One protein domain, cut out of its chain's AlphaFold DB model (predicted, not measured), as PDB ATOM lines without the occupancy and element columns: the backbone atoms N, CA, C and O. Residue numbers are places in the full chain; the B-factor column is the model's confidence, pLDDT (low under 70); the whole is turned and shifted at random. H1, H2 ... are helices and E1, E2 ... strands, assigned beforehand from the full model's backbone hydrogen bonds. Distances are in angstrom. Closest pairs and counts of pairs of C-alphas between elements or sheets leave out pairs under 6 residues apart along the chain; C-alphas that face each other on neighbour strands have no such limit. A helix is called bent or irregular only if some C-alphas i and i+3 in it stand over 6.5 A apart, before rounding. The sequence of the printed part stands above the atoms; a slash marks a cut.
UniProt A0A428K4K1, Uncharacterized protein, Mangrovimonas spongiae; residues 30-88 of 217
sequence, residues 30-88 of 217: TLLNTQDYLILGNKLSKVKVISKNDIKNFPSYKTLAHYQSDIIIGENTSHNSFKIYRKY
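AT A GLANCE: This is residues 30 to 88 of the 217 residues of an uncharacterized protein of Mangrovimonas spongiae (UniProt A0A428K4K1). Two small three-stranded sheets stand face to face as a sandwich, their strands only 25 degrees from aligned, and one short irregular helix, H1, covers part of the far side of the sheet E3 E5 E4, away from the other sheet. The chain changes from one sheet of the sandwich to the other at the links E2 to E3 and E5 to E6, and H1 is on the sheet E3 E5 E4 but not on the sheet E1 E2 E6. The printed part has 59 residues, with one named helix and six named strands in the order E1 E2 E3 H1 E4 E5 E6; both sheets, E1 - E2 - E6 and E3 - E5 - E4, are antiparallel, and the class is mostly strand. The whole is compact, with a radius of gyration of the C-alphas of 10.7 A and spans of 29 by 26 by 16 A.

IN THESE COORDINATES: Find C-alpha 30 at (151.170, 152.857, 136.858), where E1 begins, residues 30 to 33. E2, residues 37 to 41, is 13.1 A long. E3, residues 46 to 51, runs 16.8 A to C-alpha 51 at (159.965, 172.260, 134.509), and H1 follows at once, residues 52 to 57. Next come E4, residues 62 to 67, 15.1 A, and E5, residues 70 to 75, 16.9 A. E6, residues 82 to 87, runs 15.8 A and ends at C-alpha 87, (144.883, 164.599, 131.384).

HOW THE PARTS SIT: Look first at the hairpin of E1 and E2, where N 39 and O 32 are 2.8 A apart, within hydrogen-bond range. E6 is antiparallel to E2 on its other side, with N 85 and O 38 at 2.8 A. In the second sheet, which is only just strongly twisted, with C-alphas up to 4.2 A off its best plane, the inner strand E5 pairs with E3, N 48 and O 73 at 2.9 A. E5 also forms a hairpin with E4, N 64 and O 72 at 2.8 A. Between the sheets of the sandwich, the closest C-alphas of E1 and E3 are those of Leu 31 and Val 47, 6.6 A apart; E4 and E6 are near each other, with 7 pairs of C-alphas within 10 A. E3, H1 and E4 form a split strand-helix-strand unit, two strands running the same way with a helix between them in the chain and E5 between them in the sheet; its crossover is right-handed. H1 is on this sheet at a height of 8.5 A, only just over E5, with 3 of its C-alphas falling there, and runs along the strands, at 17 degrees to E5 on the local plane. H1 is irregular, C-alphas 53 and 56 being 7.2 A apart; 0 of its 2 O i to N i+4 pairs and 1 of its 3 O i to N i+3 pairs are within range.

THE WHOLE: The C-alphas of Pro 59 and Tyr 88 are the two farthest apart, 29.9 A. The printed part has no cut and no long link; E5 to E6, six residues, is short, and the other links are tight. Mean pLDDT of the printed part is 90.5; look for values under 70 at residues 78 to 80.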
ATOM      1  N   THR A  30     151.325 151.408 136.670       95.31
ATOM      2  CA  THR A  30     151.170 152.857 136.858       95.31
ATOM      3  C   THR A  30     152.384 153.396 137.602       95.31
ATOM      4  O   THR A  30     152.573 153.090 138.777       95.31
ATOM      5  N   LEU A  31     153.188 154.219 136.931       95.06
ATOM      6  CA  LEU A  31     154.383 154.831 137.521       95.06
ATOM      7  C   LEU A  31     154.102 156.224 138.083       95.06
ATOM      8  O   LEU A  31     154.731 156.642 139.052       95.06
ATOM      9  N   LEU A  32     153.160 156.951 137.476       96.38
ATOM     10  CA  LEU A  32     152.737 158.273 137.927       96.38
ATOM     11  C   LEU A  32     151.273 158.508 137.561       96.38
ATOM     12  O   LEU A  32     150.860 158.255 136.433       96.38
ATOM     13  N   ASN A  33     150.494 159.014 138.514       97.31
ATOM     14  CA  ASN A  33     149.097 159.381 138.316       97.31
ATOM     15  C   ASN A  33     148.790 160.643 139.134       97.31
ATOM     16  O   ASN A  33     148.380 160.563 140.289       97.31
ATOM     17  N   THR A  34     149.051 161.810 138.551       96.75
ATOM     18  CA  THR A  34     148.783 163.118 139.170       96.75
ATOM     19  C   THR A  34     147.482 163.706 138.628       96.75
ATOM     20  O   THR A  34     146.802 163.089 137.803       96.75
ATOM     21  N   GLN A  35     147.114 164.917 139.054       94.56
ATOM     22  CA  GLN A  35     146.010 165.653 138.432       94.56
ATOM     23  C   GLN A  35     146.241 165.876 136.928       94.56
ATOM     24  O   GLN A  35     145.287 165.883 136.152       94.56
ATOM     25  N   ASP A  36     147.499 166.017 136.508       95.25
ATOM     26  CA  ASP A  36     147.837 166.441 135.156       95.25
ATOM     27  C   ASP A  36     148.341 165.328 134.242       95.25
ATOM     28  O   ASP A  36     148.104 165.389 133.035       95.25
ATOM     29  N   TYR A  37     148.969 164.291 134.791       97.56
ATOM     30  CA  TYR A  37     149.614 163.248 134.002       97.56
ATOM     31  C   TYR A  37     149.250 161.844 134.477       97.56
ATOM     32  O   TYR A  37     149.068 161.589 135.669       97.56
ATOM     33  N   LEU A  38     149.189 160.925 133.517       97.94
ATOM     34  CA  LEU A  38     149.201 159.484 133.731       97.94
ATOM     35  C   LEU A  38     150.382 158.905 132.950       97.94
ATOM     36  O   LEU A  38     150.449 159.059 131.732       97.94
ATOM     37  N   ILE A  39     151.304 158.241 133.641       96.62
ATOM     38  CA  ILE A  39     152.454 157.575 133.029       96.62
ATOM     39  C   ILE A  39     152.419 156.105 133.414       96.62
ATOM     40  O   ILE A  39     152.447 155.757 134.597       96.62
ATOM     41  N   LEU A  40     152.367 155.257 132.393       95.12
ATOM     42  CA  LEU A  40     152.423 153.810 132.525       95.12
ATOM     43  C   LEU A  40     153.779 153.320 132.018       95.12
ATOM     44  O   LEU A  40     154.280 153.850 131.027       95.12
ATOM     45  N   GLY A  41     154.367 152.323 132.670       92.38
ATOM     46  CA  GLY A  41     155.672 151.796 132.283       92.38
ATOM     47  C   GLY A  41     156.073 150.529 133.030       92.38
ATOM     48  O   GLY A  41     155.230 149.857 133.615       92.38
ATOM     49  N   ASN A  42     157.362 150.187 133.007       89.19
ATOM     50  CA  ASN A  42     157.905 149.088 133.808       89.19
ATOM     51  C   ASN A  42     158.018 149.501 135.287       89.19
ATOM     52  O   ASN A  42     158.568 150.564 135.571       89.19
ATOM     53  N   LYS A  43     157.572 148.654 136.227       87.75
ATOM     54  CA  LYS A  43     157.616 148.912 137.682       87.75
ATOM     55  C   LYS A  43     158.974 149.352 138.241       87.75
ATOM     56  O   LYS A  43     159.018 150.045 139.253       87.75
ATOM     57  N   LEU A  44     160.079 148.919 137.632       88.06
ATOM     58  CA  LEU A  44     161.442 149.251 138.069       88.06
ATOM     59  C   LEU A  44     161.910 150.629 137.577       88.06
ATOM     60  O   LEU A  44     162.928 151.150 138.050       88.06
ATOM     61  N   SER A  45     161.191 151.215 136.622       90.94
ATOM     62  CA  SER A  45     161.463 152.551 136.115       90.94
ATOM     63  C   SER A  45     160.933 153.611 137.072       90.94
ATOM     64  O   SER A  45     159.866 153.480 137.671       90.94
ATOM     65  N   LYS A  46     161.672 154.714 137.180       92.38
ATOM     66  CA  LYS A  46     161.236 155.908 137.909       92.38
ATOM     67  C   LYS A  46     160.945 157.003 136.904       92.38
ATOM     68  O   LYS A  46     161.705 157.159 135.953       92.38
ATOM     69  N   VAL A  47     159.878 157.765 137.121       94.81
ATOM     70  CA  VAL A  47     159.491 158.875 136.243       94.81
ATOM     71  C   VAL A  47     159.181 160.127 137.047       94.81
ATOM     72  O   VAL A  47     158.709 160.052 138.184       94.81
ATOM     73  N   LYS A  48     159.439 161.288 136.449       95.62
ATOM     74  CA  LYS A  48     159.064 162.597 136.988       95.62
ATOM     75  C   LYS A  48     158.589 163.504 135.861       95.62
ATOM     76  O   LYS A  48     159.026 163.370 134.721       95.62
ATOM     77  N   VAL A  49     157.716 164.441 136.211       96.31
ATOM     78  CA  VAL A  49     157.361 165.586 135.370       96.31
ATOM     79  C   VAL A  49     157.964 166.814 136.033       96.31
ATOM     80  O   VAL A  49     157.742 167.030 137.223       96.31
ATOM     81  N   ILE A  50     158.771 167.565 135.293       95.38
ATOM     82  CA  ILE A  50     159.525 168.710 135.810       95.38
ATOM     83  C   ILE A  50     159.419 169.910 134.869       95.38
ATOM     84  O   ILE A  50     159.082 169.761 133.691       95.38
ATOM     85  N   SER A  51     159.767 171.097 135.369       92.19
ATOM     86  CA  SER A  51     159.965 172.260 134.509       92.19
ATOM     87  C   SER A  51     161.338 172.203 133.827       92.19
ATOM     88  O   SER A  51     162.277 171.568 134.318       92.19
ATOM     89  N   LYS A  52     161.494 172.910 132.702       83.69
ATOM     90  CA  LYS A  52     162.763 172.963 131.953       83.69
ATOM     91  C   LYS A  52     163.967 173.400 132.796       83.69
ATOM     92  O   LYS A  52     165.082 172.952 132.533       83.69
ATOM     93  N   ASN A  53     163.756 174.247 133.799       86.00
ATOM     94  CA  ASN A  53     164.838 174.779 134.626       86.00
ATOM     95  C   ASN A  53     165.362 173.758 135.648       86.00
ATOM     96  O   ASN A  53     166.512 173.860 136.069       86.00
ATOM     97  N   ASP A  54     164.564 172.739 135.975       90.81
ATOM     98  CA  ASP A  54     164.872 171.789 137.046       90.81
ATOM     99  C   ASP A  54     165.681 170.579 136.566       90.81
ATOM    100  O   ASP A  54     166.128 169.775 137.382       90.81
ATOM    101  N   ILE A  55     165.907 170.432 135.254       87.69
ATOM    102  CA  ILE A  55     166.558 169.241 134.680       87.69
ATOM    103  C   ILE A  55     167.970 169.010 135.234       87.69
ATOM    104  O   ILE A  55     168.393 167.870 135.404       87.69
ATOM    105  N   LYS A  56     168.674 170.089 135.594       90.94
ATOM    106  CA  LYS A  56     170.020 170.038 136.185       90.94
ATOM    107  C   LYS A  56     170.052 169.312 137.535       90.94
ATOM    108  O   LYS A  56     171.095 168.787 137.907       90.94
ATOM    109  N   ASN A  57     168.917 169.247 138.233       93.88
ATOM    110  CA  ASN A  57     168.790 168.571 139.524       93.88
ATOM    111  C   ASN A  57     168.645 167.043 139.383       93.88
ATOM    112  O   ASN A  57     168.636 166.337 140.388       93.88
ATOM    113  N   PHE A  58     168.528 166.523 138.154       92.75
ATOM    114  CA  PHE A  58     168.297 165.103 137.867       92.75
ATOM    115  C   PHE A  58     169.304 164.552 136.837       92.75
ATOM    116  O   PHE A  58     168.896 164.090 135.772       92.75
ATOM    117  N   PRO A  59     170.623 164.570 137.122       90.50
ATOM    118  CA  PRO A  59     171.662 164.230 136.140       90.50
ATOM    119  C   PRO A  59     171.625 162.771 135.652       90.50
ATOM    120  O   PRO A  59     172.117 162.469 134.568       90.50
ATOM    121  N   SER A  60     171.046 161.860 136.433       90.62
ATOM    122  CA  SER A  60     170.901 160.438 136.099       90.62
ATOM    123  C   SER A  60     169.635 160.119 135.290       90.62
ATOM    124  O   SER A  60     169.526 159.027 134.726       90.62
ATOM    125  N   TYR A  61     168.687 161.058 135.197       92.38
ATOM    126  CA  TYR A  61     167.443 160.878 134.454       92.38
ATOM    127  C   TYR A  61     167.631 161.233 132.975       92.38
ATOM    128  O   TYR A  61     168.315 162.190 132.619       92.38
ATOM    129  N   LYS A  62     166.951 160.495 132.096       92.06
ATOM    130  CA  LYS A  62     166.869 160.791 130.659       92.06
ATOM    131  C   LYS A  62     165.527 161.429 130.327       92.06
ATOM    132  O   LYS A  62     164.501 161.037 130.880       92.06
ATOM    133  N   THR A  63     165.516 162.360 129.379       92.69
ATOM    134  CA  THR A  63     164.270 162.906 128.833       92.69
ATOM    135  C   THR A  63     163.522 161.839 128.041       92.69
ATOM    136  O   THR A  63     164.077 161.238 127.124       92.69
ATOM    137  N   LEU A  64     162.258 161.620 128.398       91.81
ATOM    138  CA  LEU A  64     161.349 160.692 127.728       91.81
ATOM    139  C   LEU A  64     160.462 161.414 126.718       91.81
ATOM    140  O   LEU A  64     160.267 160.928 125.609       91.81
ATOM    141  N   ALA A  65     159.912 162.565 127.110       92.50
ATOM    142  CA  ALA A  65     159.031 163.353 126.265       92.50
ATOM    143  C   ALA A  65     158.967 164.814 126.721       92.50
ATOM    144  O   ALA A  65     159.277 165.150 127.865       92.50
ATOM    145  N   HIS A  66     158.495 165.663 125.815       92.19
ATOM    146  CA  HIS A  66     158.131 167.046 126.087       92.19
ATOM    147  C   HIS A  66     156.637 167.229 125.838       92.19
ATOM    148  O   HIS A  66     156.094 166.666 124.887       92.19
ATOM    149  N   TYR A  67     155.982 168.036 126.667       91.88
ATOM    150  CA  TYR A  67     154.615 168.477 126.412       91.88
ATOM    151  C   TYR A  67     154.450 169.904 126.932       91.88
ATOM    152  O   TYR A  67     154.525 170.137 128.134       91.88
ATOM    153  N   GLN A  68     154.228 170.866 126.032       88.44
ATOM    154  CA  GLN A  68     154.213 172.294 126.374       88.44
ATOM    155  C   GLN A  68     155.499 172.724 127.116       88.44
ATOM    156  O   GLN A  68     156.591 172.627 126.559       88.44
ATOM    157  N   SER A  69     155.391 173.227 128.350       89.12
ATOM    158  CA  SER A  69     156.529 173.631 129.190       89.12
ATOM    159  C   SER A  69     157.167 172.487 129.977       89.12
ATOM    160  O   SER A  69     158.221 172.688 130.586       89.12
ATOM    161  N   ASP A  70     156.531 171.319 129.980       92.94
ATOM    162  CA  ASP A  70     156.849 170.239 130.900       92.94
ATOM    163  C   ASP A  70     157.798 169.242 130.235       92.94
ATOM    164  O   ASP A  70     157.684 168.919 129.043       92.94
ATOM    165  N   ILE A  71     158.746 168.743 131.024       94.81
ATOM    166  CA  ILE A  71     159.673 167.691 130.623       94.81
ATOM    167  C   ILE A  71     159.356 166.448 131.440       94.81
ATOM    168  O   ILE A  71     159.393 166.465 132.672       94.81
ATOM    169  N   ILE A  72     159.058 165.359 130.740       95.12
ATOM    170  CA  ILE A  72     158.879 164.047 131.341       95.12
ATOM    171  C   ILE A  72     160.226 163.343 131.279       95.12
ATOM    172  O   ILE A  72     160.772 163.134 130.194       95.12
ATOM    173  N   ILE A  73     160.762 162.990 132.439       94.44
ATOM    174  CA  ILE A  73     162.072 162.361 132.589       94.44
ATOM    175  C   ILE A  73     161.934 160.997 133.267       94.44
ATOM    176  O   ILE A  73     160.995 160.779 134.038       94.44
ATOM    177  N   GLY A  74     162.877 160.086 133.023       92.81
ATOM    178  CA  GLY A  74     162.904 158.795 133.703       92.81
ATOM    179  C   GLY A  74     164.280 158.146 133.833       92.81
ATOM    180  O   GLY A  74     165.217 158.471 133.106       92.81
ATOM    181  N   GLU A  75     164.370 157.202 134.768       90.31
ATOM    182  CA  GLU A  75     165.525 156.334 135.035       90.31
ATOM    183  C   GLU A  75     165.176 154.865 134.790       90.31
ATOM    184  O   GLU A  75     164.001 154.486 134.808       90.31
ATOM    185  N   ASN A  76     166.206 154.031 134.602       83.50
ATOM    186  CA  ASN A  76     166.068 152.610 134.266       83.50
ATOM    187  C   ASN A  76     165.180 152.415 133.029       83.50
ATOM    188  O   ASN A  76     164.194 151.678 133.044       83.50
ATOM    189  N   THR A  77     165.505 153.160 131.970       72.94
ATOM    190  CA  THR A  77     164.715 153.246 130.744       72.94
ATOM    191  C   THR A  77     165.324 152.331 129.677       72.94
ATOM    192  O   THR A  77     166.475 152.502 129.276       72.94
ATOM    193  N   SER A  78     164.557 151.346 129.208       64.25
ATOM    194  CA  SER A  78     164.827 150.603 127.968       64.25
ATOM    195  C   SER A  78     163.876 151.075 126.856       64.25
ATOM    196  O   SER A  78     162.845 151.695 127.142       64.25
ATOM    197  N   HIS A  79     164.219 150.840 125.583       54.47
ATOM    198  CA  HIS A  79     163.412 151.281 124.432       54.47
ATOM    199  C   HIS A  79     161.937 150.813 124.536       54.47
ATOM    200  O   HIS A  79     161.668 149.671 124.894       54.47
ATOM    201  N   ASN A  80     160.988 151.700 124.200       59.28
ATOM    202  CA  ASN A  80     159.531 151.461 124.123       59.28
ATOM    203  C   ASN A  80     158.802 151.025 125.414       59.28
ATOM    204  O   ASN A  80     157.808 150.302 125.366       59.28
ATOM    205  N   SER A  81     159.242 151.510 126.575       73.25
ATOM    206  CA  SER A  81     158.720 151.079 127.881       73.25
ATOM    207  C   SER A  81     157.711 152.021 128.550       73.25
ATOM    208  O   SER A  81     157.326 151.740 129.682       73.25
ATOM    209  N   PHE A  82     157.247 153.095 127.894       89.25
ATOM    210  CA  PHE A  82     156.330 154.060 128.515       89.25
ATOM    211  C   PHE A  82     155.131 154.422 127.645       89.25
ATOM    212  O   PHE A  82     155.255 154.596 126.435       89.25
ATOM    213  N   LYS A  83     153.987 154.628 128.300       93.56
ATOM    214  CA  LYS A  83     152.836 155.351 127.757       93.56
ATOM    215  C   LYS A  83     152.611 156.595 128.598       93.56
ATOM    216  O   LYS A  83     152.371 156.490 129.800       93.56
ATOM    217  N   ILE A  84     152.722 157.761 127.974       95.69
ATOM    218  CA  ILE A  84     152.651 159.055 128.651       95.69
ATOM    219  C   ILE A  84     151.392 159.764 128.169       95.69
ATOM    220  O   ILE A  84     151.240 160.031 126.978       95.69
ATOM    221  N   TYR A  85     150.509 160.096 129.106       97.56
ATOM    222  CA  TYR A  85     149.260 160.786 128.831       97.56
ATOM    223  C   TYR A  85     149.163 162.084 129.631       97.56
ATOM    224  O   TYR A  85     149.365 162.088 130.848       97.56
ATOM    225  N   ARG A  86     148.773 163.173 128.964       97.12
ATOM    226  CA  ARG A  86     148.274 164.393 129.607       97.12
ATOM    227  C   ARG A  86     146.773 164.237 129.846       97.12
ATOM    228  O   ARG A  86     146.025 163.908 128.931       97.12
ATOM    229  N   LYS A  87     146.313 164.504 131.063       96.94
ATOM    230  CA  LYS A  87     144.883 164.599 131.384       96.94
ATOM    231  C   LYS A  87     144.337 165.940 130.908       96.94
ATOM    232  O   LYS A  87     144.875 166.979 131.275       96.94
ATOM    233  N   TYR A  88     143.279 165.929 130.109       95.56
ATOM    234  CA  TYR A  88     142.645 167.132 129.588       95.56
ATOM    235  C   TYR A  88     141.468 167.556 130.472       95.56
ATOM    236  O   TYR A  88     140.405 166.941 130.452       95.56
TER     237      TYR A  88